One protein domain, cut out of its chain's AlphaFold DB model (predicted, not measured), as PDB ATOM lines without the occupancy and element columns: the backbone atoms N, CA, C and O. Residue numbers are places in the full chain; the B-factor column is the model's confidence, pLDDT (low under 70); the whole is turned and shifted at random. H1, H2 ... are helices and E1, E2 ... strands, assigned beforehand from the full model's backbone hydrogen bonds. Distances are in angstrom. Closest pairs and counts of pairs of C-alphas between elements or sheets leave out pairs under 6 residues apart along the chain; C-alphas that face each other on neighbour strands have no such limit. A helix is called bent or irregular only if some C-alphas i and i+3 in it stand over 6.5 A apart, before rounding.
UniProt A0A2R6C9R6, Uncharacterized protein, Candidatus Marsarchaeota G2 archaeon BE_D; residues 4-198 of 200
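Overview. This is residues 4 to 198 of the 200 residues of an uncharacterized protein of Candidatus Marsarchaeota G2 archaeon BE_D (UniProt A0A2R6C9R6). An elongated, up-and-down bundle of four helices, H1, H4, H5 and H6, each running against the one before it in the chain, has a fifth long helix, H7, packed on H1 at one side. The strand hairpin E1 and E2 prolongs the bundle past the end of H4, the short helices H2 and H3 sit near the other end, and residues 117 to 123 stick out there. The printed part has 195 residues with seven named helices and two named strands, in the order H1 H2 H3 H4 E1 E2 H5 H6 H7; the sheet E1 - E2 is antiparallel and the class is mostly helix. It is only just compact, close to loose, with a radius of gyration of the C-alphas of 19.6 A, and spans 69 by 38 by 27 A.

Along the chain. E1 is residues 69 to 73 and E2 residues 79 to 83. H4 is residues 43 to 68, 37.0 A long; H5, the longest helix, is residues 93 to 119, 39.3 A, beginning at C-alpha 93 (4.561, -18.353, -41.831). H6 is residues 133 to 153, 30.1 A. H1 is residues 4 to 18, 22.6 A, from C-alpha 4 (8.668, -23.516, -24.945); it is irregular, but only just, with C-alphas 13 and 16 6.6 A apart. H7 is residues 177 to 198, 31.3 A, ending at C-alpha 198 (-9.780, -41.096, -25.035). H2 is residues 20 to 26, and H3 residues 34 to 41.

Arrangement. In the hairpin E1 and E2, N 70 and O 82 are 3.0 A apart and N 82 and O 70 2.8 A, within hydrogen-bond range. A tight link joins H4, the hub, to E1. H4 touches H1, closest at the C-alphas of Phe 11 and Ser 57, 5.2 A, opposite ways at 37 degrees, only just a steep tilt. With residues 56 to 64 alone H4 touches H6, closest at the C-alphas of Phe 56 and Gly 141, 6.2 A. H5 and H6 form a helical hairpin at a shallow tilt of 27 degrees; their closest C-alphas, of Gly 101 and Val 138, are 3.9 A apart. H7 touches H1, the same way at a shallow tilt of 24 degrees, closest at the C-alphas of Ala 12 and Ser 187, 5.3 A. H2 touches H3, closest at the C-alphas of Pro 21 and Ser 36, 5.5 A, and H3 and H4 touch only at the corner, closest at the C-alphas of Ile 39 and Leu 45, 5.1 A. H5 and H7 are apart. Every O i to N i+4 pair is within hydrogen-bond range in H2, H3, H5, H6 and H7, against 8 of 11 in H1 and 21 of 22 in H4.

Size, cuts and confidence. The two C-alphas farthest apart, of Gly 76 and Gly 122, are 69.2 A apart. The printed part has no cut. The links H5 to H6 and H6 to H7 are long; in the latter, residues 159 to 160 pair antiparallel with 166 to 167. The mean pLDDT of the printed part is 78.3; 64 residues are under 70, among them 19 to 45, 70 to 82 and 112 to 132.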
ATOM      1  N   ILE A   4       9.318 -22.349 -25.561       87.88
ATOM      2  CA  ILE A   4       8.668 -23.516 -24.945       87.88
ATOM      3  C   ILE A   4       7.138 -23.403 -24.920       87.88
ATOM      4  O   ILE A   4       6.445 -24.398 -25.104       87.88
ATOM      5  N   THR A   5       6.605 -22.189 -24.758       91.56
ATOM      6  CA  THR A   5       5.162 -21.934 -24.782       91.56
ATOM      7  C   THR A   5       4.584 -22.234 -26.162       91.56
ATOM      8  O   THR A   5       3.513 -22.826 -26.253       91.56
ATOM      9  N   HIS A   6       5.312 -21.884 -27.229       92.31
ATOM     10  CA  HIS A   6       4.907 -22.203 -28.597       92.31
ATOM     11  C   HIS A   6       4.869 -23.711 -28.833       92.31
ATOM     12  O   HIS A   6       3.865 -24.218 -29.324       92.31
ATOM     13  N   TYR A   7       5.894 -24.444 -28.391       94.50
ATOM     14  CA  TYR A   7       5.924 -25.902 -28.520       94.50
ATOM     15  C   TYR A   7       4.761 -26.586 -27.786       94.50
ATOM     16  O   TYR A   7       4.065 -27.437 -28.340       94.50
ATOM     17  N   VAL A   8       4.516 -26.213 -26.532       94.94
ATOM     18  CA  VAL A   8       3.459 -26.852 -25.736       94.94
ATOM     19  C   VAL A   8       2.075 -26.548 -26.318       94.94
ATOM     20  O   VAL A   8       1.249 -27.452 -26.452       94.94
ATOM     21  N   PHE A   9       1.836 -25.301 -26.729       96.00
ATOM     22  CA  PHE A   9       0.556 -24.893 -27.299       96.00
ATOM     23  C   PHE A   9       0.277 -25.523 -28.659       96.00
ATOM     24  O   PHE A   9      -0.794 -26.098 -28.851       96.00
ATOM     25  N   SER A  10       1.242 -25.468 -29.581       96.00
ATOM     26  CA  SER A  10       1.102 -26.088 -30.897       96.00
ATOM     27  C   SER A  10       0.834 -27.583 -30.777       96.00
ATOM     28  O   SER A  10      -0.106 -28.076 -31.392       96.00
ATOM     29  N   PHE A  11       1.579 -28.293 -29.923       95.31
ATOM     30  CA  PHE A  11       1.349 -29.718 -29.677       95.31
ATOM     31  C   PHE A  11      -0.083 -29.986 -29.196       95.31
ATOM     32  O   PHE A  11      -0.804 -30.761 -29.823       95.31
ATOM     33  N   ALA A  12      -0.524 -29.302 -28.136       93.19
ATOM     34  CA  ALA A  12      -1.862 -29.491 -27.579       93.19
ATOM     35  C   ALA A  12      -2.976 -29.169 -28.590       93.19
ATOM     36  O   ALA A  12      -3.988 -29.861 -28.624       93.19
ATOM     37  N   SER A  13      -2.780 -28.155 -29.438       92.69
ATOM     38  CA  SER A  13      -3.753 -27.755 -30.465       92.69
ATOM     39  C   SER A  13      -3.874 -28.734 -31.641       92.69
ATOM     40  O   SER A  13      -4.895 -28.735 -32.325       92.69
ATOM     41  N   LEU A  14      -2.861 -29.577 -31.872       91.31
ATOM     42  CA  LEU A  14      -2.860 -30.583 -32.940       91.31
ATOM     43  C   LEU A  14      -3.549 -31.890 -32.516       91.31
ATOM     44  O   LEU A  14      -4.130 -32.579 -33.351       91.31
ATOM     45  N   LEU A  15      -3.528 -32.229 -31.226       86.88
ATOM     46  CA  LEU A  15      -4.102 -33.481 -30.719       86.88
ATOM     47  C   LEU A  15      -5.593 -33.692 -31.046       86.88
ATOM     48  O   LEU A  15      -5.953 -34.832 -31.348       86.88
ATOM     49  N   PRO A  16      -6.470 -32.665 -31.051       83.75
ATOM     50  CA  PRO A  16      -7.862 -32.843 -31.454       83.75
ATOM     51  C   PRO A  16      -8.031 -33.445 -32.855       83.75
ATOM     52  O   PRO A  16      -8.995 -34.172 -33.080       83.75
ATOM     53  N   PHE A  17      -7.092 -33.219 -33.784       78.62
ATOM     54  CA  PHE A  17      -7.177 -33.745 -35.153       78.62
ATOM     55  C   PHE A  17      -7.085 -35.276 -35.233       78.62
ATOM     56  O   PHE A  17      -7.600 -35.845 -36.192       78.62
ATOM     57  N   ILE A  18      -6.533 -35.951 -34.213       71.62
ATOM     58  CA  ILE A  18      -6.611 -37.422 -34.077       71.62
ATOM     59  C   ILE A  18      -8.077 -37.877 -34.025       71.62
ATOM     60  O   ILE A  18      -8.425 -38.951 -34.514       71.62
ATOM     61  N   TRP A  19      -8.938 -37.056 -33.421       62.41
ATOM     62  CA  TRP A  19     -10.254 -37.461 -32.939       62.41
ATOM     63  C   TRP A  19     -11.414 -36.778 -33.657       62.41
ATOM     64  O   TRP A  19     -12.539 -37.248 -33.521       62.41
ATOM     65  N   ILE A  20     -11.175 -35.732 -34.459       65.12
ATOM     66  CA  ILE A  20     -12.202 -35.107 -35.318       65.12
ATOM     67  C   ILE A  20     -13.008 -36.164 -36.101       65.12
ATOM     68  O   ILE A  20     -14.236 -36.094 -36.070       65.12
ATOM     69  N   PRO A  21     -12.394 -37.193 -36.717       58.31
ATOM     70  CA  PRO A  21     -13.157 -38.242 -37.396       58.31
ATOM     71  C   PRO A  21     -14.082 -39.044 -36.474       58.31
ATOM     72  O   PRO A  21     -15.196 -39.387 -36.859       58.31
ATOM     73  N   LEU A  22     -13.648 -39.329 -35.242       56.88
ATOM     74  CA  LEU A  22     -14.419 -40.093 -34.259       56.88
ATOM     75  C   LEU A  22     -15.545 -39.264 -33.632       56.88
ATOM     76  O   LEU A  22     -16.659 -39.767 -33.490       56.88
ATOM     77  N   ILE A  23     -15.284 -37.993 -33.314       57.06
ATOM     78  CA  ILE A  23     -16.288 -37.047 -32.809       57.06
ATOM     79  C   ILE A  23     -17.381 -36.874 -33.855       57.06
ATOM     80  O   ILE A  23     -18.556 -37.078 -33.563       57.06
ATOM     81  N   LEU A  24     -17.009 -36.575 -35.096       56.75
ATOM     82  CA  LEU A  24     -17.997 -36.369 -36.142       56.75
ATOM     83  C   LEU A  24     -18.760 -37.687 -36.456       56.75
ATOM     84  O   LEU A  24     -19.970 -37.642 -36.685       56.75
ATOM     85  N   LYS A  25     -18.112 -38.865 -36.361       55.47
ATOM     86  CA  LYS A  25     -18.784 -40.181 -36.439       55.47
ATOM     87  C   LYS A  25     -19.807 -40.388 -35.330       55.47
ATOM     88  O   LYS A  25     -20.906 -40.861 -35.609       55.47
ATOM     89  N   SER A  26     -19.488 -40.009 -34.094       56.50
ATOM     90  CA  SER A  26     -20.446 -40.055 -32.979       56.50
ATOM     91  C   SER A  26     -21.647 -39.122 -33.192       56.50
ATOM     92  O   SER A  26     -22.733 -39.389 -32.689       56.50
ATOM     93  N   MET A  27     -21.473 -38.072 -34.002       55.91
ATOM     94  CA  MET A  27     -22.522 -37.128 -34.399       55.91
ATOM     95  C   MET A  27     -23.314 -37.582 -35.640       55.91
ATOM     96  O   MET A  27     -24.147 -36.829 -36.138       55.91
ATOM     97  N   GLY A  28     -23.077 -38.797 -36.149       53.38
ATOM     98  CA  GLY A  28     -23.860 -39.393 -37.233       53.38
ATOM     99  C   GLY A  28     -23.566 -38.849 -38.632       53.38
ATOM    100  O   GLY A  28     -24.343 -39.109 -39.553       53.38
ATOM    101  N   ALA A  29     -22.471 -38.108 -38.834       54.00
ATOM    102  CA  ALA A  29     -22.091 -37.700 -40.184       54.00
ATOM    103  C   ALA A  29     -21.658 -38.934 -41.005       54.00
ATOM    104  O   ALA A  29     -20.998 -39.838 -40.509       54.00
ATOM    105  N   GLN A  30     -22.105 -39.033 -42.256       50.38
ATOM    106  CA  GLN A  30     -21.923 -40.247 -43.071       50.38
ATOM    107  C   GLN A  30     -20.739 -40.166 -44.044       50.38
ATOM    108  O   GLN A  30     -20.395 -41.142 -44.702       50.38
ATOM    109  N   THR A  31     -20.073 -39.016 -44.115       51.16
ATOM    110  CA  THR A  31     -18.930 -38.755 -44.992       51.16
ATOM    111  C   THR A  31     -17.610 -38.984 -44.259       51.16
ATOM    112  O   THR A  31     -16.867 -38.044 -43.984       51.16
ATOM    113  N   TYR A  32     -17.286 -40.244 -43.951       52.75
ATOM    114  CA  TYR A  32     -15.916 -40.605 -43.573       52.75
ATOM    115  C   TYR A  32     -15.290 -41.523 -44.593       52.75
ATOM    116  O   TYR A  32     -15.782 -42.602 -44.905       52.75
ATOM    117  N   THR A  33     -14.114 -41.111 -45.030       53.12
ATOM    118  CA  THR A  33     -13.130 -42.006 -45.601       53.12
ATOM    119  C   THR A  33     -12.663 -42.954 -44.492       53.12
ATOM    120  O   THR A  33     -12.267 -42.511 -43.413       53.12
ATOM    121  N   GLU A  34     -12.731 -44.264 -44.732       49.00
ATOM    122  CA  GLU A  34     -12.344 -45.336 -43.793       49.00
ATOM    123  C   GLU A  34     -10.983 -45.102 -43.107       49.00
ATOM    124  O   GLU A  34     -10.800 -45.492 -41.958       49.00
ATOM    125  N   ALA A  35     -10.065 -44.374 -43.754       44.81
ATOM    126  CA  ALA A  35      -8.773 -43.949 -43.212       44.81
ATOM    127  C   ALA A  35      -8.877 -43.087 -41.936       44.81
ATOM    128  O   ALA A  35      -8.099 -43.251 -41.000       44.81
ATOM    129  N   SER A  36      -9.865 -42.196 -41.867       48.44
ATOM    130  CA  SER A  36     -10.092 -41.309 -40.718       48.44
ATOM    131  C   SER A  36     -10.634 -42.079 -39.498       48.44
ATOM    132  O   SER A  36     -10.266 -41.808 -38.354       48.44
ATOM    133  N   ILE A  37     -11.413 -43.133 -39.755       49.00
ATOM    134  CA  ILE A  37     -11.871 -44.109 -38.761       49.00
ATOM    135  C   ILE A  37     -10.718 -45.040 -38.346       49.00
ATOM    136  O   ILE A  37     -10.619 -45.400 -37.175       49.00
ATOM    137  N   LEU A  38      -9.815 -45.395 -39.266       46.12
ATOM    138  CA  LEU A  38      -8.667 -46.272 -39.014       46.12
ATOM    139  C   LEU A  38      -7.620 -45.626 -38.087       46.12
ATOM    140  O   LEU A  38      -7.153 -46.282 -37.149       46.12
ATOM    141  N   ILE A  39      -7.307 -44.338 -38.300       49.53
ATOM    142  CA  ILE A  39      -6.415 -43.547 -37.426       49.53
ATOM    143  C   ILE A  39      -6.987 -43.466 -36.008       49.53
ATOM    144  O   ILE A  39      -6.255 -43.644 -35.035       49.53
ATOM    145  N   GLY A  40      -8.303 -43.265 -35.887       51.53
ATOM    146  CA  GLY A  40      -8.999 -43.264 -34.604       51.53
ATOM    147  C   GLY A  40      -9.059 -44.639 -33.925       51.53
ATOM    148  O   GLY A  40      -8.964 -44.714 -32.702       51.53
ATOM    149  N   ASN A  41      -9.167 -45.736 -34.685       53.94
ATOM    150  CA  ASN A  41      -9.438 -47.071 -34.137       53.94
ATOM    151  C   ASN A  41      -8.195 -47.867 -33.714       53.94
ATOM    152  O   ASN A  41      -8.289 -48.664 -32.781       53.94
ATOM    153  N   THR A  42      -7.024 -47.660 -34.323       63.28
ATOM    154  CA  THR A  42      -5.832 -48.472 -34.007       63.28
ATOM    155  C   THR A  42      -4.844 -47.729 -33.104       63.28
ATOM    156  O   THR A  42      -4.411 -46.615 -33.391       63.28
ATOM    157  N   ALA A  43      -4.439 -48.360 -31.994       67.56
ATOM    158  CA  ALA A  43      -3.494 -47.770 -31.036       67.56
ATOM    159  C   ALA A  43      -2.151 -47.373 -31.682       67.56
ATOM    160  O   ALA A  43      -1.535 -46.378 -31.294       67.56
ATOM    161  N   GLN A  44      -1.724 -48.117 -32.705       67.06
ATOM    162  CA  GLN A  44      -0.503 -47.848 -33.462       67.06
ATOM    163  C   GLN A  44      -0.597 -46.547 -34.273       67.06
ATOM    164  O   GLN A  44       0.287 -45.701 -34.146       67.06
ATOM    165  N   LEU A  45      -1.680 -46.321 -35.031       68.75
ATOM    166  CA  LEU A  45      -1.840 -45.087 -35.812       68.75
ATOM    167  C   LEU A  45      -1.996 -43.851 -34.919       68.75
ATOM    168  O   LEU A  45      -1.420 -42.806 -35.222       68.75
ATOM    169  N   ARG A  46      -2.682 -43.977 -33.773       74.56
ATOM    170  CA  ARG A  46      -2.742 -42.901 -32.768       74.56
ATOM    171  C   ARG A  46      -1.355 -42.534 -32.246       74.56
ATOM    172  O   ARG A  46      -1.032 -41.354 -32.146       74.56
ATOM    173  N   THR A  47      -0.521 -43.531 -31.963       79.31
ATOM    174  CA  THR A  47       0.853 -43.316 -31.480       79.31
ATOM    175  C   THR A  47       1.707 -42.600 -32.527       79.31
ATOM    176  O   THR A  47       2.393 -41.630 -32.201       79.31
ATOM    177  N   VAL A  48       1.618 -43.015 -33.796       80.12
ATOM    178  CA  VAL A  48       2.312 -42.342 -34.907       80.12
ATOM    179  C   VAL A  48       1.846 -40.893 -35.038       80.12
ATOM    180  O   VAL A  48       2.679 -39.995 -35.150       80.12
ATOM    181  N   PHE A  49       0.539 -40.631 -34.956       82.88
ATOM    182  CA  PHE A  49       0.018 -39.267 -35.043       82.88
ATOM    183  C   PHE A  49       0.463 -38.386 -33.869       82.88
ATOM    184  O   PHE A  49       0.812 -37.226 -34.077       82.88
ATOM    185  N   VAL A  50       0.509 -38.912 -32.640       86.62
ATOM    186  CA  VAL A  50       1.088 -38.184 -31.494       86.62
ATOM    187  C   VAL A  50       2.553 -37.837 -31.771       86.62
ATOM    188  O   VAL A  50       2.961 -36.696 -31.550       86.62
ATOM    189  N   GLY A  51       3.324 -38.775 -32.331       89.69
ATOM    190  CA  GLY A  51       4.690 -38.523 -32.795       89.69
ATOM    191  C   GLY A  51       4.764 -37.401 -33.836       89.69
ATOM    192  O   GLY A  51       5.592 -36.500 -33.712       89.69
ATOM    193  N   LEU A  52       3.849 -37.390 -34.808       90.19
ATOM    194  CA  LEU A  52       3.734 -36.317 -35.800       90.19
ATOM    195  C   LEU A  52       3.357 -34.968 -35.166       90.19
ATOM    196  O   LEU A  52       3.911 -33.945 -35.557       90.19
ATOM    197  N   CYS A  53       2.477 -34.936 -34.158       91.69
ATOM    198  CA  CYS A  53       2.153 -33.702 -33.429       91.69
ATOM    199  C   CYS A  53       3.389 -33.115 -32.747       91.69
ATOM    200  O   CYS A  53       3.612 -31.905 -32.799       91.69
ATOM    201  N   ILE A  54       4.198 -33.972 -32.112       94.69
ATOM    202  CA  ILE A  54       5.466 -33.569 -31.493       94.69
ATOM    203  C   ILE A  54       6.413 -33.036 -32.571       94.69
ATOM    204  O   ILE A  54       6.952 -31.942 -32.421       94.69
ATOM    205  N   TRP A  55       6.565 -33.767 -33.678       95.94
ATOM    206  CA  TRP A  55       7.407 -33.375 -34.807       95.94
ATOM    207  C   TRP A  55       7.041 -31.993 -35.360       95.94
ATOM    208  O   TRP A  55       7.888 -31.101 -35.389       95.94
ATOM    209  N   PHE A  56       5.777 -31.776 -35.734       96.19
ATOM    210  CA  PHE A  56       5.324 -30.490 -36.265       96.19
ATOM    211  C   PHE A  56       5.490 -29.367 -35.251       96.19
ATOM    212  O   PHE A  56       6.002 -28.299 -35.596       96.19
ATOM    213  N   SER A  57       5.112 -29.623 -33.997       96.12
ATOM    214  CA  SER A  57       5.258 -28.648 -32.927       96.12
ATOM    215  C   SER A  57       6.714 -28.219 -32.735       96.12
ATOM    216  O   SER A  57       6.979 -27.032 -32.582       96.12
ATOM    217  N   LEU A  58       7.680 -29.135 -32.798       96.06
ATOM    218  CA  LEU A  58       9.089 -28.778 -32.663       96.06
ATOM    219  C   LEU A  58       9.618 -28.090 -33.924       96.06
ATOM    220  O   LEU A  58      10.140 -26.978 -33.844       96.06
ATOM    221  N   CYS A  59       9.467 -28.719 -35.089       96.12
ATOM    222  CA  CYS A  59      10.116 -28.286 -36.324       96.12
ATOM    223  C   CYS A  59       9.569 -26.964 -36.856       96.12
ATOM    224  O   CYS A  59      10.356 -26.078 -37.186       96.12
ATOM    225  N   VAL A  60       8.244 -26.800 -36.923       96.12
ATOM    226  CA  VAL A  60       7.648 -25.574 -37.476       96.12
ATOM    227  C   VAL A  60       7.979 -24.387 -36.581       96.12
ATOM    228  O   VAL A  60       8.520 -23.394 -37.060       96.12
ATOM    229  N   ASN A  61       7.740 -24.504 -35.272       94.75
ATOM    230  CA  ASN A  61       8.058 -23.433 -34.327       94.75
ATOM    231  C   ASN A  61       9.563 -23.119 -34.311       94.75
ATOM    232  O   ASN A  61       9.942 -21.952 -34.339       94.75
ATOM    233  N   PHE A  62      10.431 -24.140 -34.338       93.25
ATOM    234  CA  PHE A  62      11.878 -23.930 -34.414       93.25
ATOM    235  C   PHE A  62      12.284 -23.159 -35.673       93.25
ATOM    236  O   PHE A  62      13.067 -22.216 -35.576       93.25
ATOM    237  N   VAL A  63      11.754 -23.523 -36.845       92.44
ATOM    238  CA  VAL A  63      12.054 -22.828 -38.104       92.44
ATOM    239  C   VAL A  63      11.574 -21.381 -38.053       92.44
ATOM    240  O   VAL A  63      12.351 -20.481 -38.377       92.44
ATOM    241  N   LEU A  64      10.339 -21.137 -37.609       91.31
ATOM    242  CA  LEU A  64       9.779 -19.786 -37.537       91.31
ATOM    243  C   LEU A  64      10.592 -18.878 -36.607       91.31
ATOM    244  O   LEU A  64      10.943 -17.766 -37.009       91.31
ATOM    245  N   ASP A  65      10.978 -19.370 -35.428       87.69
ATOM    246  CA  ASP A  65      11.793 -18.616 -34.474       87.69
ATOM    247  C   ASP A  65      13.245 -18.449 -34.949       87.69
ATOM    248  O   ASP A  65      13.812 -17.353 -34.891       87.69
ATOM    249  N   ARG A  66      13.883 -19.514 -35.454       85.25
ATOM    250  CA  ARG A  66      15.306 -19.483 -35.831       85.25
ATOM    251  C   ARG A  66      15.566 -18.676 -37.096       85.25
ATOM    252  O   ARG A  66      16.589 -17.989 -37.156       85.25
ATOM    253  N   ALA A  67      14.671 -18.761 -38.080       81.25
ATOM    254  CA  ALA A  67      14.745 -17.995 -39.323       81.25
ATOM    255  C   ALA A  67      14.095 -16.604 -39.202       81.25
ATOM    256  O   ALA A  67      14.254 -15.768 -40.090       81.25
ATOM    257  N   GLY A  68      13.341 -16.353 -38.124       67.50
ATOM    258  CA  GLY A  68      12.543 -15.143 -37.948       67.50
ATOM    259  C   GLY A  68      13.086 -14.072 -37.030       67.50
ATOM    260  O   GLY A  68      12.609 -12.939 -37.101       67.50
ATOM    261  N   HIS A  69      14.050 -14.397 -36.177       71.12
ATOM    262  CA  HIS A  69      14.646 -13.417 -35.281       71.12
ATOM    263  C   HIS A  69      15.770 -12.651 -35.975       71.12
ATOM    264  O   HIS A  69      16.918 -13.092 -36.013       71.12
ATOM    265  N   ASN A  70      15.431 -11.464 -36.479       63.69
ATOM    266  CA  ASN A  70      16.418 -10.460 -36.837       63.69
ATOM    267  C   ASN A  70      16.783  -9.654 -35.588       63.69
ATOM    268  O   ASN A  70      15.931  -9.322 -34.763       63.69
ATOM    269  N   ARG A  71      18.060  -9.320 -35.462       60.12
ATOM    270  CA  ARG A  71      18.577  -8.431 -34.424       60.12
ATOM    271  C   ARG A  71      18.777  -7.064 -35.059       60.12
ATOM    272  O   ARG A  71      19.627  -6.925 -35.938       60.12
ATOM    273  N   LEU A  72      17.953  -6.078 -34.699       55.50
ATOM    274  CA  LEU A  72      18.223  -4.700 -35.105       55.50
ATOM    275  C   LEU A  72      19.216  -4.112 -34.109       55.50
ATOM    276  O   LEU A  72      18.863  -3.862 -32.957       55.50
ATOM    277  N   MET A  73      20.444  -3.881 -34.570       54.50
ATOM    278  CA  MET A  73      21.411  -3.076 -33.833       54.50
ATOM    279  C   MET A  73      21.068  -1.602 -34.016       54.50
ATOM    280  O   MET A  73      21.217  -1.044 -35.105       54.50
ATOM    281  N   LEU A  74      20.602  -0.960 -32.950       58.59
ATOM    282  CA  LEU A  74      20.485   0.494 -32.926       58.59
ATOM    283  C   LEU A  74      21.876   1.126 -32.781       58.59
ATOM    284  O   LEU A  74      22.770   0.563 -32.141       58.59
ATOM    285  N   ARG A  75      22.054   2.324 -33.352       44.25
ATOM    286  CA  ARG A  75      23.272   3.141 -33.226       44.25
ATOM    287  C   ARG A  75      23.419   3.558 -31.751       44.25
ATOM    288  O   ARG A  75      22.842   4.549 -31.328       44.25
ATOM    289  N   GLY A  76      24.084   2.717 -30.958       60.16
ATOM    290  CA  GLY A  76      24.113   2.788 -29.489       60.16
ATOM    291  C   GLY A  76      24.237   1.434 -28.769       60.16
ATOM    292  O   GLY A  76      24.342   1.423 -27.550       60.16
ATOM    293  N   GLY A  77      24.235   0.302 -29.490       54.28
ATOM    294  CA  GLY A  77      24.553  -1.023 -28.928       54.28
ATOM    295  C   GLY A  77      23.362  -1.814 -28.378       54.28
ATOM    296  O   GLY A  77      23.540  -2.927 -27.889       54.28
ATOM    297  N   TRP A  78      22.144  -1.280 -28.484       48.97
ATOM    298  CA  TRP A  78      20.925  -1.992 -28.101       48.97
ATOM    299  C   TRP A  78      20.526  -2.997 -29.186       48.97
ATOM    300  O   TRP A  78      20.324  -2.616 -30.341       48.97
ATOM    301  N   ASP A  79      20.399  -4.266 -28.796       54.28
ATOM    302  CA  ASP A  79      19.907  -5.357 -29.635       54.28
ATOM    303  C   ASP A  79      18.411  -5.568 -29.374       54.28
ATOM    304  O   ASP A  79      18.015  -6.097 -28.330       54.28
ATOM    305  N   ILE A  80      17.569  -5.102 -30.299       57.75
ATOM    306  CA  ILE A  80      16.127  -5.339 -30.219       57.75
ATOM    307  C   ILE A  80      15.797  -6.558 -31.088       57.75
ATOM    308  O   ILE A  80      15.982  -6.494 -32.310       57.75
ATOM    309  N   PRO A  81      15.264  -7.652 -30.509       60.72
ATOM    310  CA  PRO A  81      14.780  -8.776 -31.294       60.72
ATOM    311  C   PRO A  81      13.548  -8.331 -32.083       60.72
ATOM    312  O   PRO A  81      12.492  -8.030 -31.518       60.72
ATOM    313  N   VAL A  82      13.681  -8.278 -33.405       67.38
ATOM    314  CA  VAL A  82      12.602  -7.919 -34.319       67.38
ATOM    315  C   VAL A  82      12.227  -9.138 -35.138       67.38
ATOM    316  O   VAL A  82      13.055  -9.769 -35.793       67.38
ATOM    317  N   ARG A  83      10.937  -9.466 -35.105       76.31
ATOM    318  CA  ARG A  83      10.372 -10.521 -35.939       76.31
ATOM    319  C   ARG A  83      10.458 -10.114 -37.403       76.31
ATOM    320  O   ARG A  83      10.132  -8.984 -37.759       76.31
ATOM    321  N   ALA A  84      10.872 -11.031 -38.261       82.81
ATOM    322  CA  ALA A  84      10.933 -10.803 -39.693       82.81
ATOM    323  C   ALA A  84       9.567 -11.050 -40.341       82.81
ATOM    324  O   ALA A  84       8.931 -12.078 -40.110       82.81
ATOM    325  N   TRP A  85       9.161 -10.171 -41.263       83.44
ATOM    326  CA  TRP A  85       7.973 -10.392 -42.101       83.44
ATOM    327  C   TRP A  85       8.011 -11.740 -42.845       83.44
ATOM    328  O   TRP A  85       6.973 -12.334 -43.110       83.44
ATOM    329  N   ARG A  86       9.210 -12.246 -43.160       87.06
ATOM    330  CA  ARG A  86       9.427 -13.503 -43.897       87.06
ATOM    331  C   ARG A  86       9.004 -14.768 -43.147       87.06
ATOM    332  O   ARG A  86       8.838 -15.792 -43.794       87.06
ATOM    333  N   THR A  87       8.853 -14.712 -41.829       87.00
ATOM    334  CA  THR A  87       8.451 -15.871 -41.011       87.00
ATOM    335  C   THR A  87       7.303 -15.552 -40.064       87.00
ATOM    336  O   THR A  87       6.561 -16.445 -39.696       87.00
ATOM    337  N   HIS A  88       7.102 -14.286 -39.698       91.31
ATOM    338  CA  HIS A  88       6.054 -13.864 -38.770       91.31
ATOM    339  C   HIS A  88       4.980 -13.028 -39.469       91.31
ATOM    340  O   HIS A  88       4.566 -11.985 -38.964       91.31
ATOM    341  N   SER A  89       4.552 -13.456 -40.658       91.81
ATOM    342  CA  SER A  89       3.403 -12.890 -41.370       91.81
ATOM    343  C   SER A  89       2.333 -13.950 -41.566       91.81
ATOM    344  O   SER A  89       2.660 -15.106 -41.833       91.81
ATOM    345  N   VAL A  90       1.067 -13.530 -41.523       93.19
ATOM    346  CA  VAL A  90      -0.105 -14.377 -41.817       93.19
ATOM    347  C   VAL A  90       0.012 -15.048 -43.193       93.19
ATOM    348  O   VAL A  90      -0.560 -16.105 -43.402       93.19
ATOM    349  N   TYR A  91       0.796 -14.477 -44.115       92.38
ATOM    350  CA  TYR A  91       1.019 -15.051 -45.445       92.38
ATOM    351  C   TYR A  91       2.269 -15.928 -45.544       92.38
ATOM    352  O   TYR A  91       2.262 -16.912 -46.272       92.38
ATOM    353  N   THR A  92       3.354 -15.583 -44.845       92.69
ATOM    354  CA  THR A  92       4.656 -16.250 -45.036       92.69
ATOM    355  C   THR A  92       4.904 -17.378 -44.047       92.69
ATOM    356  O   THR A  92       5.519 -18.371 -44.421       92.69
ATOM    357  N   ALA A  93       4.409 -17.277 -42.809       93.69
ATOM    358  CA  ALA A  93       4.561 -18.353 -41.831       93.69
ATOM    359  C   ALA A  93       3.923 -19.662 -42.319       93.69
ATOM    360  O   ALA A  93       4.596 -20.690 -42.268       93.69
ATOM    361  N   PRO A  94       2.694 -19.646 -42.884       96.44
ATOM    362  CA  PRO A  94       2.089 -20.840 -43.472       96.44
ATOM    363  C   PRO A  94       2.924 -21.489 -44.572       96.44
ATOM    364  O   PRO A  94       2.875 -22.704 -44.714       96.44
ATOM    365  N   ILE A  95       3.703 -20.715 -45.335       95.94
ATOM    366  CA  ILE A  95       4.579 -21.258 -46.384       95.94
ATOM    367  C   ILE A  95       5.679 -22.115 -45.751       95.94
ATOM    368  O   ILE A  95       5.943 -23.216 -46.228       95.94
ATOM    369  N   TRP A  96       6.277 -21.662 -44.643       95.69
ATOM    370  CA  TRP A  96       7.269 -22.448 -43.902       95.69
ATOM    371  C   TRP A  96       6.668 -23.707 -43.281       95.69
ATOM    372  O   TRP A  96       7.250 -24.784 -43.400       95.69
ATOM    373  N   GLY A  97       5.491 -23.600 -42.663       95.94
ATOM    374  CA  GLY A  97       4.784 -24.768 -42.143       95.94
ATOM    375  C   GLY A  97       4.423 -25.771 -43.225       95.94
ATOM    376  O   GLY A  97       4.689 -26.960 -43.075       95.94
ATOM    377  N   GLY A  98       3.863 -25.284 -44.331       96.06
ATOM    378  CA  GLY A  98       3.537 -26.089 -45.500       96.06
ATOM    379  C   GLY A  98       4.773 -26.769 -46.078       96.06
ATOM    380  O   GLY A  98       4.713 -27.953 -46.370       96.06
ATOM    381  N   PHE A  99       5.916 -26.081 -46.149       96.25
ATOM    382  CA  PHE A  99       7.182 -26.676 -46.584       96.25
ATOM    383  C   PHE A  99       7.615 -27.848 -45.688       96.25
ATOM    384  O   PHE A  99       7.916 -28.925 -46.199       96.25
ATOM    385  N   ILE A 100       7.575 -27.689 -44.359       96.38
ATOM    386  CA  ILE A 100       7.849 -28.795 -43.421       96.38
ATOM    387  C   ILE A 100       6.831 -29.930 -43.588       96.38
ATOM    388  O   ILE A 100       7.199 -31.105 -43.554       96.38
ATOM    389  N   GLY A 101       5.562 -29.594 -43.817       94.62
ATOM    390  CA  GLY A 101       4.514 -30.569 -44.102       94.62
ATOM    391  C   GLY A 101       4.746 -31.340 -45.401       94.62
ATOM    392  O   GLY A 101       4.601 -32.557 -45.399       94.62
ATOM    393  N   ILE A 102       5.202 -30.677 -46.467       94.00
ATOM    394  CA  ILE A 102       5.574 -31.306 -47.743       94.00
ATOM    395  C   ILE A 102       6.750 -32.257 -47.530       94.00
ATOM    396  O   ILE A 102       6.685 -33.402 -47.960       94.00
ATOM    397  N   LEU A 103       7.806 -31.829 -46.830       94.88
ATOM    398  CA  LEU A 103       8.941 -32.707 -46.525       94.88
ATOM    399  C   LEU A 103       8.499 -33.947 -45.739       94.88
ATOM    400  O   LEU A 103       8.904 -35.061 -46.056       94.88
ATOM    401  N   THR A 104       7.625 -33.759 -44.750       92.88
ATOM    402  CA  THR A 104       7.078 -34.860 -43.946       92.88
ATOM    403  C   THR A 104       6.217 -35.798 -44.802       92.88
ATOM    404  O   THR A 104       6.336 -37.016 -44.687       92.88
ATOM    405  N   ALA A 105       5.403 -35.250 -45.706       87.94
ATOM    406  CA  ALA A 105       4.601 -36.016 -46.656       87.94
ATOM    407  C   ALA A 105       5.463 -36.825 -47.636       87.94
ATOM    408  O   ALA A 105       5.172 -37.991 -47.879       87.94
ATOM    409  N   LEU A 106       6.558 -36.253 -48.142       87.69
ATOM    410  CA  LEU A 106       7.495 -36.958 -49.021       87.69
ATOM    411  C   LEU A 106       8.187 -38.123 -48.305       87.69
ATOM    412  O   LEU A 106       8.310 -39.201 -48.880       87.69
ATOM    413  N   VAL A 107       8.603 -37.934 -47.046       87.44
ATOM    414  CA  VAL A 107       9.170 -39.025 -46.234       87.44
ATOM    415  C   VAL A 107       8.126 -40.111 -45.982       87.44
ATOM    416  O   VAL A 107       8.443 -41.291 -46.108       87.44
ATOM    417  N   SER A 108       6.882 -39.731 -45.672       81.62
ATOM    418  CA  SER A 108       5.767 -40.673 -45.511       81.62
ATOM    419  C   SER A 108       5.538 -41.495 -46.781       81.62
ATOM    420  O   SER A 108       5.468 -42.721 -46.713       81.62
ATOM    421  N   LEU A 109       5.494 -40.842 -47.943       79.19
ATOM    422  CA  LEU A 109       5.321 -41.505 -49.233       79.19
ATOM    423  C   LEU A 109       6.483 -42.460 -49.531       79.19
ATOM    424  O   LEU A 109       6.256 -43.598 -49.930       79.19
ATOM    425  N   LEU A 110       7.726 -42.030 -49.290       77.62
ATOM    426  CA  LEU A 110       8.911 -42.868 -49.474       77.62
ATOM    427  C   LEU A 110       8.914 -44.079 -48.527       77.62
ATOM    428  O   LEU A 110       9.342 -45.167 -48.905       77.62
ATOM    429  N   ALA A 111       8.454 -43.913 -47.288       74.50
ATOM    430  CA  ALA A 111       8.337 -45.018 -46.345       74.50
ATOM    431  C   ALA A 111       7.289 -46.041 -46.810       74.50
ATOM    432  O   ALA A 111       7.557 -47.241 -46.783       74.50
ATOM    433  N   GLN A 112       6.134 -45.568 -47.292       68.38
ATOM    434  CA  GLN A 112       5.077 -46.418 -47.844       68.38
ATOM    435  C   GLN A 112       5.570 -47.191 -49.075       68.38
ATOM    436  O   GLN A 112       5.416 -48.410 -49.131       68.38
ATOM    437  N   THR A 113       6.221 -46.522 -50.034       65.12
ATOM    438  CA  THR A 113       6.723 -47.184 -51.248       65.12
ATOM    439  C   THR A 113       7.791 -48.228 -50.935       65.12
ATOM    440  O   THR A 113       7.710 -49.337 -51.452       65.12
ATOM    441  N   ASN A 114       8.748 -47.935 -50.048       60.94
ATOM    442  CA  ASN A 114       9.764 -48.914 -49.644       60.94
ATOM    443  C   ASN A 114       9.165 -50.115 -48.902       60.94
ATOM    444  O   ASN A 114       9.589 -51.245 -49.133       60.94
ATOM    445  N   PHE A 115       8.173 -49.891 -48.035       63.19
ATOM    446  CA  PHE A 115       7.478 -50.970 -47.333       63.19
ATOM    447  C   PHE A 115       6.729 -51.886 -48.312       63.19
ATOM    448  O   PHE A 115       6.863 -53.105 -48.235       63.19
ATOM    449  N   HIS A 116       6.024 -51.309 -49.290       57.78
ATOM    450  CA  HIS A 116       5.366 -52.076 -50.348       57.78
ATOM    451  C   HIS A 116       6.365 -52.860 -51.210       57.78
ATOM    452  O   HIS A 116       6.150 -54.043 -51.460       57.78
ATOM    453  N   LEU A 117       7.497 -52.264 -51.595       57.47
ATOM    454  CA  LEU A 117       8.543 -52.948 -52.371       57.47
ATOM    455  C   LEU A 117       9.185 -54.129 -51.619       57.47
ATOM    456  O   LEU A 117       9.610 -55.095 -52.248       57.47
ATOM    457  N   LEU A 118       9.242 -54.072 -50.285       59.19
ATOM    458  CA  LEU A 118       9.715 -55.171 -49.437       59.19
ATOM    459  C   LEU A 118       8.681 -56.299 -49.289       59.19
ATOM    460  O   LEU A 118       9.065 -57.436 -49.018       59.19
ATOM    461  N   GLN A 119       7.387 -55.994 -49.440       60.78
ATOM    462  CA  GLN A 119       6.292 -56.926 -49.161       60.78
ATOM    463  C   GLN A 119       5.674 -57.551 -50.423       60.78
ATOM    464  O   GLN A 119       5.099 -58.637 -50.345       60.78
ATOM    465  N   THR A 120       5.827 -56.923 -51.591       50.25
ATOM    466  CA  THR A 120       5.311 -57.432 -52.866       50.25
ATOM    467  C   THR A 120       6.362 -57.334 -53.969       50.25
ATOM    468  O   THR A 120       6.676 -56.252 -54.459       50.25
ATOM    469  N   SER A 121       6.847 -58.481 -54.451       51.91
ATOM    470  CA  SER A 121       7.514 -58.617 -55.753       51.91
ATOM    471  C   SER A 121       6.497 -58.510 -56.906       51.91
ATOM    472  O   SER A 121       6.386 -59.412 -57.734       51.91
ATOM    473  N   GLY A 122       5.692 -57.445 -56.924       47.78
ATOM    474  CA  GLY A 122       4.599 -57.216 -57.869       47.78
ATOM    475  C   GLY A 122       4.193 -55.741 -57.879       47.78
ATOM    476  O   GLY A 122       4.235 -55.093 -56.838       47.78
ATOM    477  N   LEU A 123       3.892 -55.213 -59.072       45.66
ATOM    478  CA  LEU A 123       3.650 -53.791 -59.356       45.66
ATOM    479  C   LEU A 123       2.637 -53.126 -58.394       45.66
ATOM    480  O   LEU A 123       1.670 -53.774 -57.999       45.66
ATOM    481  N   PRO A 124       2.804 -51.825 -58.082       49.84
ATOM    482  CA  PRO A 124       1.956 -51.126 -57.126       49.84
ATOM    483  C   PRO A 124       0.576 -50.808 -57.718       49.84
ATOM    484  O   PRO A 124       0.464 -50.188 -58.775       49.84
ATOM    485  N   GLU A 125      -0.469 -51.200 -56.995       46.09
ATOM    486  CA  GLU A 125      -1.842 -50.743 -57.200       46.09
ATOM    487  C   GLU A 125      -1.928 -49.281 -56.738       46.09
ATOM    488  O   GLU A 125      -1.838 -48.955 -55.553       46.09
ATOM    489  N   ILE A 126      -1.962 -48.373 -57.710       48.28
ATOM    490  CA  ILE A 126      -1.942 -46.932 -57.492       48.28
ATOM    491  C   ILE A 126      -3.377 -46.443 -57.251       48.28
ATOM    492  O   ILE A 126      -4.186 -46.419 -58.170       48.28
ATOM    493  N   LEU A 127      -3.602 -45.967 -56.022       46.31
ATOM    494  CA  LEU A 127      -4.465 -44.839 -55.640       46.31
ATOM    495  C   LEU A 127      -5.960 -44.940 -55.991       46.31
ATOM    496  O   LEU A 127      -6.408 -44.372 -56.986       46.31
ATOM    497  N   GLU A 128      -6.754 -45.481 -55.062       46.53
ATOM    498  CA  GLU A 128      -8.164 -45.088 -54.943       46.53
ATOM    499  C   GLU A 128      -8.361 -43.955 -53.917       46.53
ATOM    500  O   GLU A 128      -7.932 -43.988 -52.763       46.53
ATOM    501  N   GLU A 129      -9.007 -42.919 -54.437       54.41
ATOM    502  CA  GLU A 129      -9.274 -41.562 -53.974       54.41
ATOM    503  C   GLU A 129      -9.866 -41.421 -52.554       54.41
ATOM    504  O   GLU A 129     -11.055 -41.635 -52.327       54.41
ATOM    505  N   LYS A 130      -9.057 -40.959 -51.590       48.12
ATOM    506  CA  LYS A 130      -9.481 -40.418 -50.279       48.12
ATOM    507  C   LYS A 130      -8.440 -39.363 -49.881       48.12
ATOM    508  O   LYS A 130      -7.261 -39.623 -50.087       48.12
ATOM    509  N   LEU A 131      -8.848 -38.184 -49.383       50.19
ATOM    510  CA  LEU A 131      -7.966 -37.033 -49.067       50.19
ATOM    511  C   LEU A 131      -6.564 -37.501 -48.613       50.19
ATOM    512  O   LEU A 131      -6.470 -38.075 -47.525       50.19
ATOM    513  N   PRO A 132      -5.508 -37.328 -49.433       68.69
ATOM    514  CA  PRO A 132      -4.263 -38.050 -49.218       68.69
ATOM    515  C   PRO A 132      -3.673 -37.639 -47.870       68.69
ATOM    516  O   PRO A 132      -3.679 -36.454 -47.512       68.69
ATOM    517  N   LEU A 133      -3.200 -38.617 -47.097       73.44
ATOM    518  CA  LEU A 133      -2.500 -38.411 -45.825       73.44
ATOM    519  C   LEU A 133      -1.470 -37.276 -45.949       73.44
ATOM    520  O   LEU A 133      -1.328 -36.436 -45.066       73.44
ATOM    521  N   GLU A 134      -0.829 -37.205 -47.106       80.81
ATOM    522  CA  GLU A 134       0.129 -36.204 -47.540       80.81
ATOM    523  C   GLU A 134      -0.446 -34.783 -47.472       80.81
ATOM    524  O   GLU A 134       0.170 -33.897 -46.880       80.81
ATOM    525  N   LEU A 135      -1.653 -34.558 -47.998       82.12
ATOM    526  CA  LEU A 135      -2.325 -33.260 -47.901       82.12
ATOM    527  C   LEU A 135      -2.651 -32.919 -46.442       82.12
ATOM    528  O   LEU A 135      -2.479 -31.772 -46.032       82.12
ATOM    529  N   THR A 136      -3.043 -33.907 -45.634       82.12
ATOM    530  CA  THR A 136      -3.265 -33.702 -44.192       82.12
ATOM    531  C   THR A 136      -1.981 -33.245 -43.499       82.12
ATOM    532  O   THR A 136      -2.006 -32.275 -42.746       82.12
ATOM    533  N   LEU A 137      -0.837 -33.866 -43.797       89.00
ATOM    534  CA  LEU A 137       0.465 -33.478 -43.243       89.00
ATOM    535  C   LEU A 137       0.861 -32.047 -43.642       89.00
ATOM    536  O   LEU A 137       1.342 -31.282 -42.802       89.00
ATOM    537  N   VAL A 138       0.604 -31.644 -44.890       91.88
ATOM    538  CA  VAL A 138       0.816 -30.257 -45.341       91.88
ATOM    539  C   VAL A 138      -0.059 -29.278 -44.556       91.88
ATOM    540  O   VAL A 138       0.437 -28.262 -44.057       91.88
ATOM    541  N   LEU A 139      -1.344 -29.597 -44.391       91.00
ATOM    542  CA  LEU A 139      -2.287 -28.762 -43.650       91.00
ATOM    543  C   LEU A 139      -1.945 -28.668 -42.157       91.00
ATOM    544  O   LEU A 139      -2.074 -27.586 -41.588       91.00
ATOM    545  N   LEU A 140      -1.449 -29.739 -41.527       92.31
ATOM    546  CA  LEU A 140      -0.982 -29.704 -40.134       92.31
ATOM    547  C   LEU A 140       0.225 -28.773 -39.970       92.31
ATOM    548  O   LEU A 140       0.284 -28.009 -39.004       92.31
ATOM    549  N   GLY A 141       1.154 -28.759 -40.929       96.19
ATOM    550  CA  GLY A 141       2.263 -27.803 -40.940       96.19
ATOM    551  C   GLY A 141       1.789 -26.348 -41.044       96.19
ATOM    552  O   GLY A 141       2.205 -25.485 -40.261       96.19
ATOM    553  N   VAL A 142       0.860 -26.073 -41.966       96.62
ATOM    554  CA  VAL A 142       0.213 -24.756 -42.114       96.62
ATOM    555  C   VAL A 142      -0.504 -24.344 -40.826       96.62
ATOM    556  O   VAL A 142      -0.279 -23.245 -40.318       96.62
ATOM    557  N   TYR A 143      -1.318 -25.235 -40.260       96.31
ATOM    558  CA  TYR A 143      -2.044 -25.007 -39.013       96.31
ATOM    559  C   TYR A 143      -1.087 -24.687 -37.861       96.31
ATOM    560  O   TYR A 143      -1.263 -23.687 -37.163       96.31
ATOM    561  N   THR A 144      -0.013 -25.466 -37.716       97.06
ATOM    562  CA  THR A 144       1.011 -25.244 -36.687       97.06
ATOM    563  C   THR A 144       1.616 -23.844 -36.800       97.06
ATOM    564  O   THR A 144       1.785 -23.156 -35.795       97.06
ATOM    565  N   SER A 145       1.839 -23.356 -38.021       96.75
ATOM    566  CA  SER A 145       2.336 -21.992 -38.243       96.75
ATOM    567  C   SER A 145       1.362 -20.936 -37.732       96.75
ATOM    568  O   SER A 145       1.771 -19.964 -37.102       96.75
ATOM    569  N   TYR A 146       0.060 -21.127 -37.942       96.69
ATOM    570  CA  TYR A 146      -0.941 -20.210 -37.404       96.69
ATOM    571  C   TYR A 146      -1.026 -20.255 -35.881       96.69
ATOM    572  O   TYR A 146      -1.196 -19.204 -35.270       96.69
ATOM    573  N   THR A 147      -0.842 -21.416 -35.249       96.25
ATOM    574  CA  THR A 147      -0.798 -21.502 -33.776       96.25
ATOM    575  C   THR A 147       0.389 -20.725 -33.202       96.25
ATOM    576  O   THR A 147       0.249 -20.026 -32.197       96.25
ATOM    577  N   HIS A 148       1.534 -20.753 -33.894       94.81
ATOM    578  CA  HIS A 148       2.701 -19.945 -33.560       94.81
ATOM    579  C   HIS A 148       2.384 -18.445 -33.641       94.81
ATOM    580  O   HIS A 148       2.579 -17.705 -32.673       94.81
ATOM    581  N   LEU A 149       1.825 -18.006 -34.777       94.31
ATOM    582  CA  LEU A 149       1.437 -16.612 -34.997       94.31
ATOM    583  C   LEU A 149       0.358 -16.144 -34.020       94.31
ATOM    584  O   LEU A 149       0.408 -15.005 -33.564       94.31
ATOM    585  N   LEU A 150      -0.600 -16.999 -33.666       94.38
ATOM    586  CA  LEU A 150      -1.654 -16.675 -32.711       94.38
ATOM    587  C   LEU A 150      -1.048 -16.249 -31.373       94.38
ATOM    588  O   LEU A 150      -1.337 -15.159 -30.883       94.38
ATOM    589  N   LEU A 151      -0.145 -17.058 -30.825       93.12
ATOM    590  CA  LEU A 151       0.559 -16.733 -29.587       93.12
ATOM    591  C   LEU A 151       1.391 -15.454 -29.700       93.12
ATOM    592  O   LEU A 151       1.467 -14.647 -28.771       93.12
ATOM    593  N   ASP A 152       1.984 -15.235 -30.862       90.44
ATOM    594  CA  ASP A 152       2.771 -14.045 -31.127       90.44
ATOM    595  C   ASP A 152       1.942 -12.776 -31.301       90.44
ATOM    596  O   ASP A 152       2.403 -11.694 -30.912       90.44
ATOM    597  N   SER A 153       0.706 -12.915 -31.774       91.62
ATOM    598  CA  SER A 153      -0.271 -11.837 -31.881       91.62
ATOM    599  C   SER A 153      -0.767 -11.353 -30.516       91.62
ATOM    600  O   SER A 153      -1.211 -10.216 -30.410       91.62
ATOM    601  N   LEU A 154      -0.636 -12.156 -29.452       91.50
ATOM    602  CA  LEU A 154      -0.977 -11.745 -28.081       91.50
ATOM    603  C   LEU A 154       0.081 -10.834 -27.441       91.50
ATOM    604  O   LEU A 154      -0.149 -10.233 -26.392       91.50
ATOM    605  N   THR A 155       1.271 -10.759 -28.034       87.88
ATOM    606  CA  THR A 155       2.354  -9.906 -27.530       87.88
ATOM    607  C   THR A 155       2.342  -8.557 -28.235       87.88
ATOM    608  O   THR A 155       1.987  -8.490 -29.405       87.88
ATOM    609  N   GLY A 156       2.852  -7.501 -27.594       79.69
ATOM    610  CA  GLY A 156       2.971  -6.167 -28.207       79.69
ATOM    611  C   GLY A 156       3.831  -6.120 -29.480       79.69
ATOM    612  O   GLY A 156       3.787  -5.148 -30.225       79.69
ATOM    613  N   ASN A 157       4.579  -7.189 -29.771       78.75
ATOM    614  CA  ASN A 157       5.271  -7.360 -31.043       78.75
ATOM    615  C   ASN A 157       4.323  -7.770 -32.190       78.75
ATOM    616  O   ASN A 157       4.646  -7.538 -33.352       78.75
ATOM    617  N   GLY A 158       3.169  -8.366 -31.917       85.75
ATOM    618  CA  GLY A 158       2.187  -8.722 -32.937       85.75
ATOM    619  C   GLY A 158       2.726  -9.591 -34.081       85.75
ATOM    620  O   GLY A 158       3.819 -10.164 -34.027       85.75
ATOM    621  N   VAL A 159       1.939  -9.657 -35.146       89.75
ATOM    622  CA  VAL A 159       2.215 -10.415 -36.370       89.75
ATOM    623  C   VAL A 159       2.040  -9.503 -37.575       89.75
ATOM    624  O   VAL A 159       1.229  -8.574 -37.556       89.75
ATOM    625  N   TYR A 160       2.810  -9.747 -38.627       90.06
ATOM    626  CA  TYR A 160       2.679  -9.003 -39.867       90.06
ATOM    627  C   TYR A 160       1.454  -9.435 -40.680       90.06
ATOM    628  O   TYR A 160       1.155 -10.618 -40.828       90.06
ATOM    629  N   THR A 161       0.780  -8.459 -41.271       87.00
ATOM    630  CA  THR A 161      -0.369  -8.635 -42.158       87.00
ATOM    631  C   THR A 161      -0.064  -8.006 -43.527       87.00
ATOM    632  O   THR A 161       1.083  -8.007 -43.993       87.00
ATOM    633  N   HIS A 162      -1.083  -7.494 -44.219       82.00
ATOM    634  CA  HIS A 162      -0.948  -6.889 -45.539       82.00
ATOM    635  C   HIS A 162      -0.087  -5.607 -45.495       82.00
ATOM    636  O   HIS A 162      -0.165  -4.818 -44.551       82.00
ATOM    637  N   ARG A 163       0.737  -5.385 -46.534       82.12
ATOM    638  CA  ARG A 163       1.645  -4.219 -46.675       82.12
ATOM    639  C   ARG A 163       2.611  -4.021 -45.499       82.12
ATOM    640  O   ARG A 163       2.855  -2.893 -45.084       82.12
ATOM    641  N   HIS A 164       3.137  -5.110 -44.937       79.62
ATOM    642  CA  HIS A 164       4.080  -5.076 -43.807       79.62
ATOM    643  C   HIS A 164       3.550  -4.364 -42.547       79.62
ATOM    644  O   HIS A 164       4.333  -4.014 -41.662       79.62
ATOM    645  N   ARG A 165       2.228  -4.183 -42.420       84.62
ATOM    646  CA  ARG A 165       1.614  -3.686 -41.182       84.62
ATOM    647  C   ARG A 165       1.685  -4.761 -40.104       84.62
ATOM    648  O   ARG A 165       1.605  -5.943 -40.421       84.62
ATOM    649  N   ARG A 166       1.836  -4.365 -38.839       86.31
ATOM    650  CA  ARG A 166       1.816  -5.280 -37.687       86.31
ATOM    651  C   ARG A 166       0.512  -5.110 -36.929       86.31
ATOM    652  O   ARG A 166       0.085  -3.983 -36.695       86.31
ATOM    653  N   VAL A 167      -0.096  -6.227 -36.550       87.31
ATOM    654  CA  VAL A 167      -1.311  -6.268 -35.735       87.31
ATOM    655  C   VAL A 167      -1.048  -7.157 -34.529       87.31
ATOM    656  O   VAL A 167      -0.496  -8.250 -34.664       87.31
ATOM    657  N   ALA A 168      -1.434  -6.681 -33.354       90.12
ATOM    658  CA  ALA A 168      -1.433  -7.449 -32.121       90.12
ATOM    659  C   ALA A 168      -2.877  -7.533 -31.611       90.12
ATOM    660  O   ALA A 168      -3.557  -6.513 -31.517       90.12
ATOM    661  N   LEU A 169      -3.348  -8.745 -31.315       90.00
ATOM    662  CA  LEU A 169      -4.645  -8.976 -30.679       90.00
ATOM    663  C   LEU A 169      -4.630  -8.493 -29.228       90.00
ATOM    664  O   LEU A 169      -5.610  -7.939 -28.741       90.00
ATOM    665  N   ALA A 170      -3.497  -8.680 -28.552       89.00
ATOM    666  CA  ALA A 170      -3.254  -8.156 -27.220       89.00
ATOM    667  C   ALA A 170      -1.859  -7.530 -27.149       89.00
ATOM    668  O   ALA A 170      -0.967  -7.854 -27.927       89.00
ATOM    669  N   HIS A 171      -1.660  -6.621 -26.199       91.19
ATOM    670  CA  HIS A 171      -0.425  -5.845 -26.070       91.19
ATOM    671  C   HIS A 171       0.407  -6.295 -24.864       91.19
ATOM    672  O   HIS A 171       1.038  -5.484 -24.187       91.19
ATOM    673  N   PHE A 172       0.424  -7.599 -24.565       89.81
ATOM    674  CA  PHE A 172       1.217  -8.107 -23.449       89.81
ATOM    675  C   PHE A 172       2.718  -7.943 -23.710       89.81
ATOM    676  O   PHE A 172       3.204  -8.103 -24.834       89.81
ATOM    677  N   LYS A 173       3.477  -7.667 -22.644       86.38
ATOM    678  CA  LYS A 173       4.941  -7.603 -22.705       86.38
ATOM    679  C   LYS A 173       5.507  -8.908 -23.277       86.38
ATOM    680  O   LYS A 173       5.050 -10.004 -22.945       86.38
ATOM    681  N   TYR A 174       6.539  -8.794 -24.109       77.31
ATOM    682  CA  TYR A 174       7.300  -9.962 -24.534       77.31
ATOM    683  C   TYR A 174       7.862 -10.697 -23.305       77.31
ATOM    684  O   TYR A 174       8.282 -10.065 -22.336       77.31
ATOM    685  N   ASN A 175       7.860 -12.032 -23.336       81.44
ATOM    686  CA  ASN A 175       8.299 -12.869 -22.214       81.44
ATOM    687  C   ASN A 175       7.523 -12.630 -20.894       81.44
ATOM    688  O   ASN A 175       8.078 -12.771 -19.805       81.44
ATOM    689  N   ASN A 176       6.236 -12.271 -20.970       88.94
ATOM    690  CA  ASN A 176       5.371 -12.174 -19.793       88.94
ATOM    691  C   ASN A 176       5.192 -13.560 -19.138       88.94
ATOM    692  O   ASN A 176       4.694 -14.492 -19.773       88.94
ATOM    693  N   ALA A 177       5.607 -13.697 -17.876       92.00
ATOM    694  CA  ALA A 177       5.565 -14.964 -17.146       92.00
ATOM    695  C   ALA A 177       4.135 -15.489 -16.952       92.00
ATOM    696  O   ALA A 177       3.884 -16.653 -17.248       92.00
ATOM    697  N   SER A 178       3.202 -14.627 -16.535       92.12
ATOM    698  CA  SER A 178       1.799 -14.995 -16.324       92.12
ATOM    699  C   SER A 178       1.172 -15.512 -17.616       92.12
ATOM    700  O   SER A 178       0.619 -16.605 -17.624       92.12
ATOM    701  N   LEU A 179       1.371 -14.808 -18.731       91.44
ATOM    702  CA  LEU A 179       0.832 -15.220 -20.025       91.44
ATOM    703  C   LEU A 179       1.408 -16.568 -20.501       91.44
ATOM    704  O   LEU A 179       0.663 -17.416 -20.986       91.44
ATOM    705  N   ASN A 180       2.719 -16.791 -20.345       92.69
ATOM    706  CA  ASN A 180       3.333 -18.078 -20.690       92.69
ATOM    707  C   ASN A 180       2.770 -19.221 -19.831       92.69
ATOM    708  O   ASN A 180       2.430 -20.271 -20.367       92.69
ATOM    709  N   VAL A 181       2.657 -19.011 -18.515       94.19
ATOM    710  CA  VAL A 181       2.117 -20.015 -17.586       94.19
ATOM    711  C   VAL A 181       0.659 -20.320 -17.914       94.19
ATOM    712  O   VAL A 181       0.307 -21.488 -18.028       94.19
ATOM    713  N   SER A 182      -0.172 -19.303 -18.137       94.06
ATOM    714  CA  SER A 182      -1.583 -19.484 -18.491       94.06
ATOM    715  C   SER A 182      -1.761 -20.296 -19.770       94.06
ATOM    716  O   SER A 182      -2.591 -21.199 -19.802       94.06
ATOM    717  N   VAL A 183      -0.964 -20.024 -20.808       94.88
ATOM    718  CA  VAL A 183      -1.023 -20.796 -22.058       94.88
ATOM    719  C   VAL A 183      -0.572 -22.236 -21.839       94.88
ATOM    720  O   VAL A 183      -1.256 -23.146 -22.292       94.88
ATOM    721  N   ILE A 184       0.519 -22.463 -21.102       94.81
ATOM    722  CA  ILE A 184       0.980 -23.821 -20.777       94.81
ATOM    723  C   ILE A 184      -0.093 -24.588 -19.997       94.81
ATOM    724  O   ILE A 184      -0.398 -25.723 -20.350       94.81
ATOM    725  N   LEU A 185      -0.697 -23.979 -18.973       95.81
ATOM    726  CA  LEU A 185      -1.757 -24.611 -18.184       95.81
ATOM    727  C   LEU A 185      -2.983 -24.938 -19.038       95.81
ATOM    728  O   LEU A 185      -3.514 -26.039 -18.931       95.81
ATOM    729  N   LEU A 186      -3.397 -24.025 -19.919       94.81
ATOM    730  CA  LEU A 186      -4.486 -24.276 -20.861       94.81
ATOM    731  C   LEU A 186      -4.161 -25.458 -21.783       94.81
ATOM    732  O   LEU A 186      -4.991 -26.341 -21.973       94.81
ATOM    733  N   SER A 187      -2.948 -25.507 -22.329       94.06
ATOM    734  CA  SER A 187      -2.498 -26.608 -23.180       94.06
ATOM    735  C   SER A 187      -2.460 -27.941 -22.439       94.06
ATOM    736  O   SER A 187      -2.916 -28.944 -22.978       94.06
ATOM    737  N   LEU A 188      -1.974 -27.958 -21.195       93.69
ATOM    738  CA  LEU A 188      -1.992 -29.152 -20.350       93.69
ATOM    739  C   LEU A 188      -3.419 -29.591 -20.022       93.69
ATOM    740  O   LEU A 188      -3.684 -30.787 -20.014       93.69
ATOM    741  N   LEU A 189      -4.343 -28.652 -19.807       93.12
ATOM    742  CA  LEU A 189      -5.756 -28.956 -19.594       93.12
ATOM    743  C   LEU A 189      -6.387 -29.584 -20.839       93.12
ATOM    744  O   LEU A 189      -7.117 -30.560 -20.710       93.12
ATOM    745  N   VAL A 190      -6.072 -29.083 -22.037       89.94
ATOM    746  CA  VAL A 190      -6.516 -29.693 -23.302       89.94
ATOM    747  C   VAL A 190      -5.951 -31.104 -23.447       89.94
ATOM    748  O   VAL A 190      -6.702 -32.030 -23.738       89.94
ATOM    749  N   VAL A 191      -4.652 -31.295 -23.193       88.50
ATOM    750  CA  VAL A 191      -4.018 -32.623 -23.229       88.50
ATOM    751  C   VAL A 191      -4.681 -33.562 -22.223       88.50
ATOM    752  O   VAL A 191      -5.063 -34.664 -22.594       88.50
ATOM    753  N   TYR A 192      -4.861 -33.129 -20.975       88.44
ATOM    754  CA  TYR A 192      -5.520 -33.907 -19.927       88.44
ATOM    755  C   TYR A 192      -6.950 -34.277 -20.315       88.44
ATOM    756  O   TYR A 192      -7.323 -35.443 -20.222       88.44
ATOM    757  N   TYR A 193      -7.732 -33.307 -20.798       86.06
ATOM    758  CA  TYR A 193      -9.095 -33.538 -21.261       86.06
ATOM    759  C   TYR A 193      -9.121 -34.607 -22.354       86.06
ATOM    760  O   TYR A 193      -9.896 -35.556 -22.255       86.06
ATOM    761  N   ILE A 194      -8.233 -34.497 -23.346       80.19
ATOM    762  CA  ILE A 194      -8.111 -35.488 -24.414       80.19
ATOM    763  C   ILE A 194      -7.736 -36.846 -23.819       80.19
ATOM    764  O   ILE A 194      -8.446 -37.807 -24.069       80.19
ATOM    765  N   LEU A 195      -6.692 -36.949 -22.994       77.81
ATOM    766  CA  LEU A 195      -6.254 -38.225 -22.413       77.81
ATOM    767  C   LEU A 195      -7.364 -38.918 -21.611       77.81
ATOM    768  O   LEU A 195      -7.603 -40.105 -21.815       77.81
ATOM    769  N   VAL A 196      -8.071 -38.184 -20.748       78.12
ATOM    770  CA  VAL A 196      -9.144 -38.742 -19.908       78.12
ATOM    771  C   VAL A 196     -10.312 -39.256 -20.740       78.12
ATOM    772  O   VAL A 196     -10.841 -40.312 -20.430       78.12
ATOM    773  N   HIS A 197     -10.697 -38.542 -21.797       67.62
ATOM    774  CA  HIS A 197     -11.858 -38.904 -22.616       67.62
ATOM    775  C   HIS A 197     -11.499 -39.815 -23.801       67.62
ATOM    776  O   HIS A 197     -12.347 -40.056 -24.659       67.62
ATOM    777  N   THR A 198     -10.242 -40.267 -23.906       59.62
ATOM    778  CA  THR A 198      -9.780 -41.096 -25.035       59.62
ATOM    779  C   THR A 198      -9.014 -42.359 -24.644       59.62
ATOM    780  O   THR A 198      -8.907 -43.262 -25.474       59.62
TER     781      THR A 198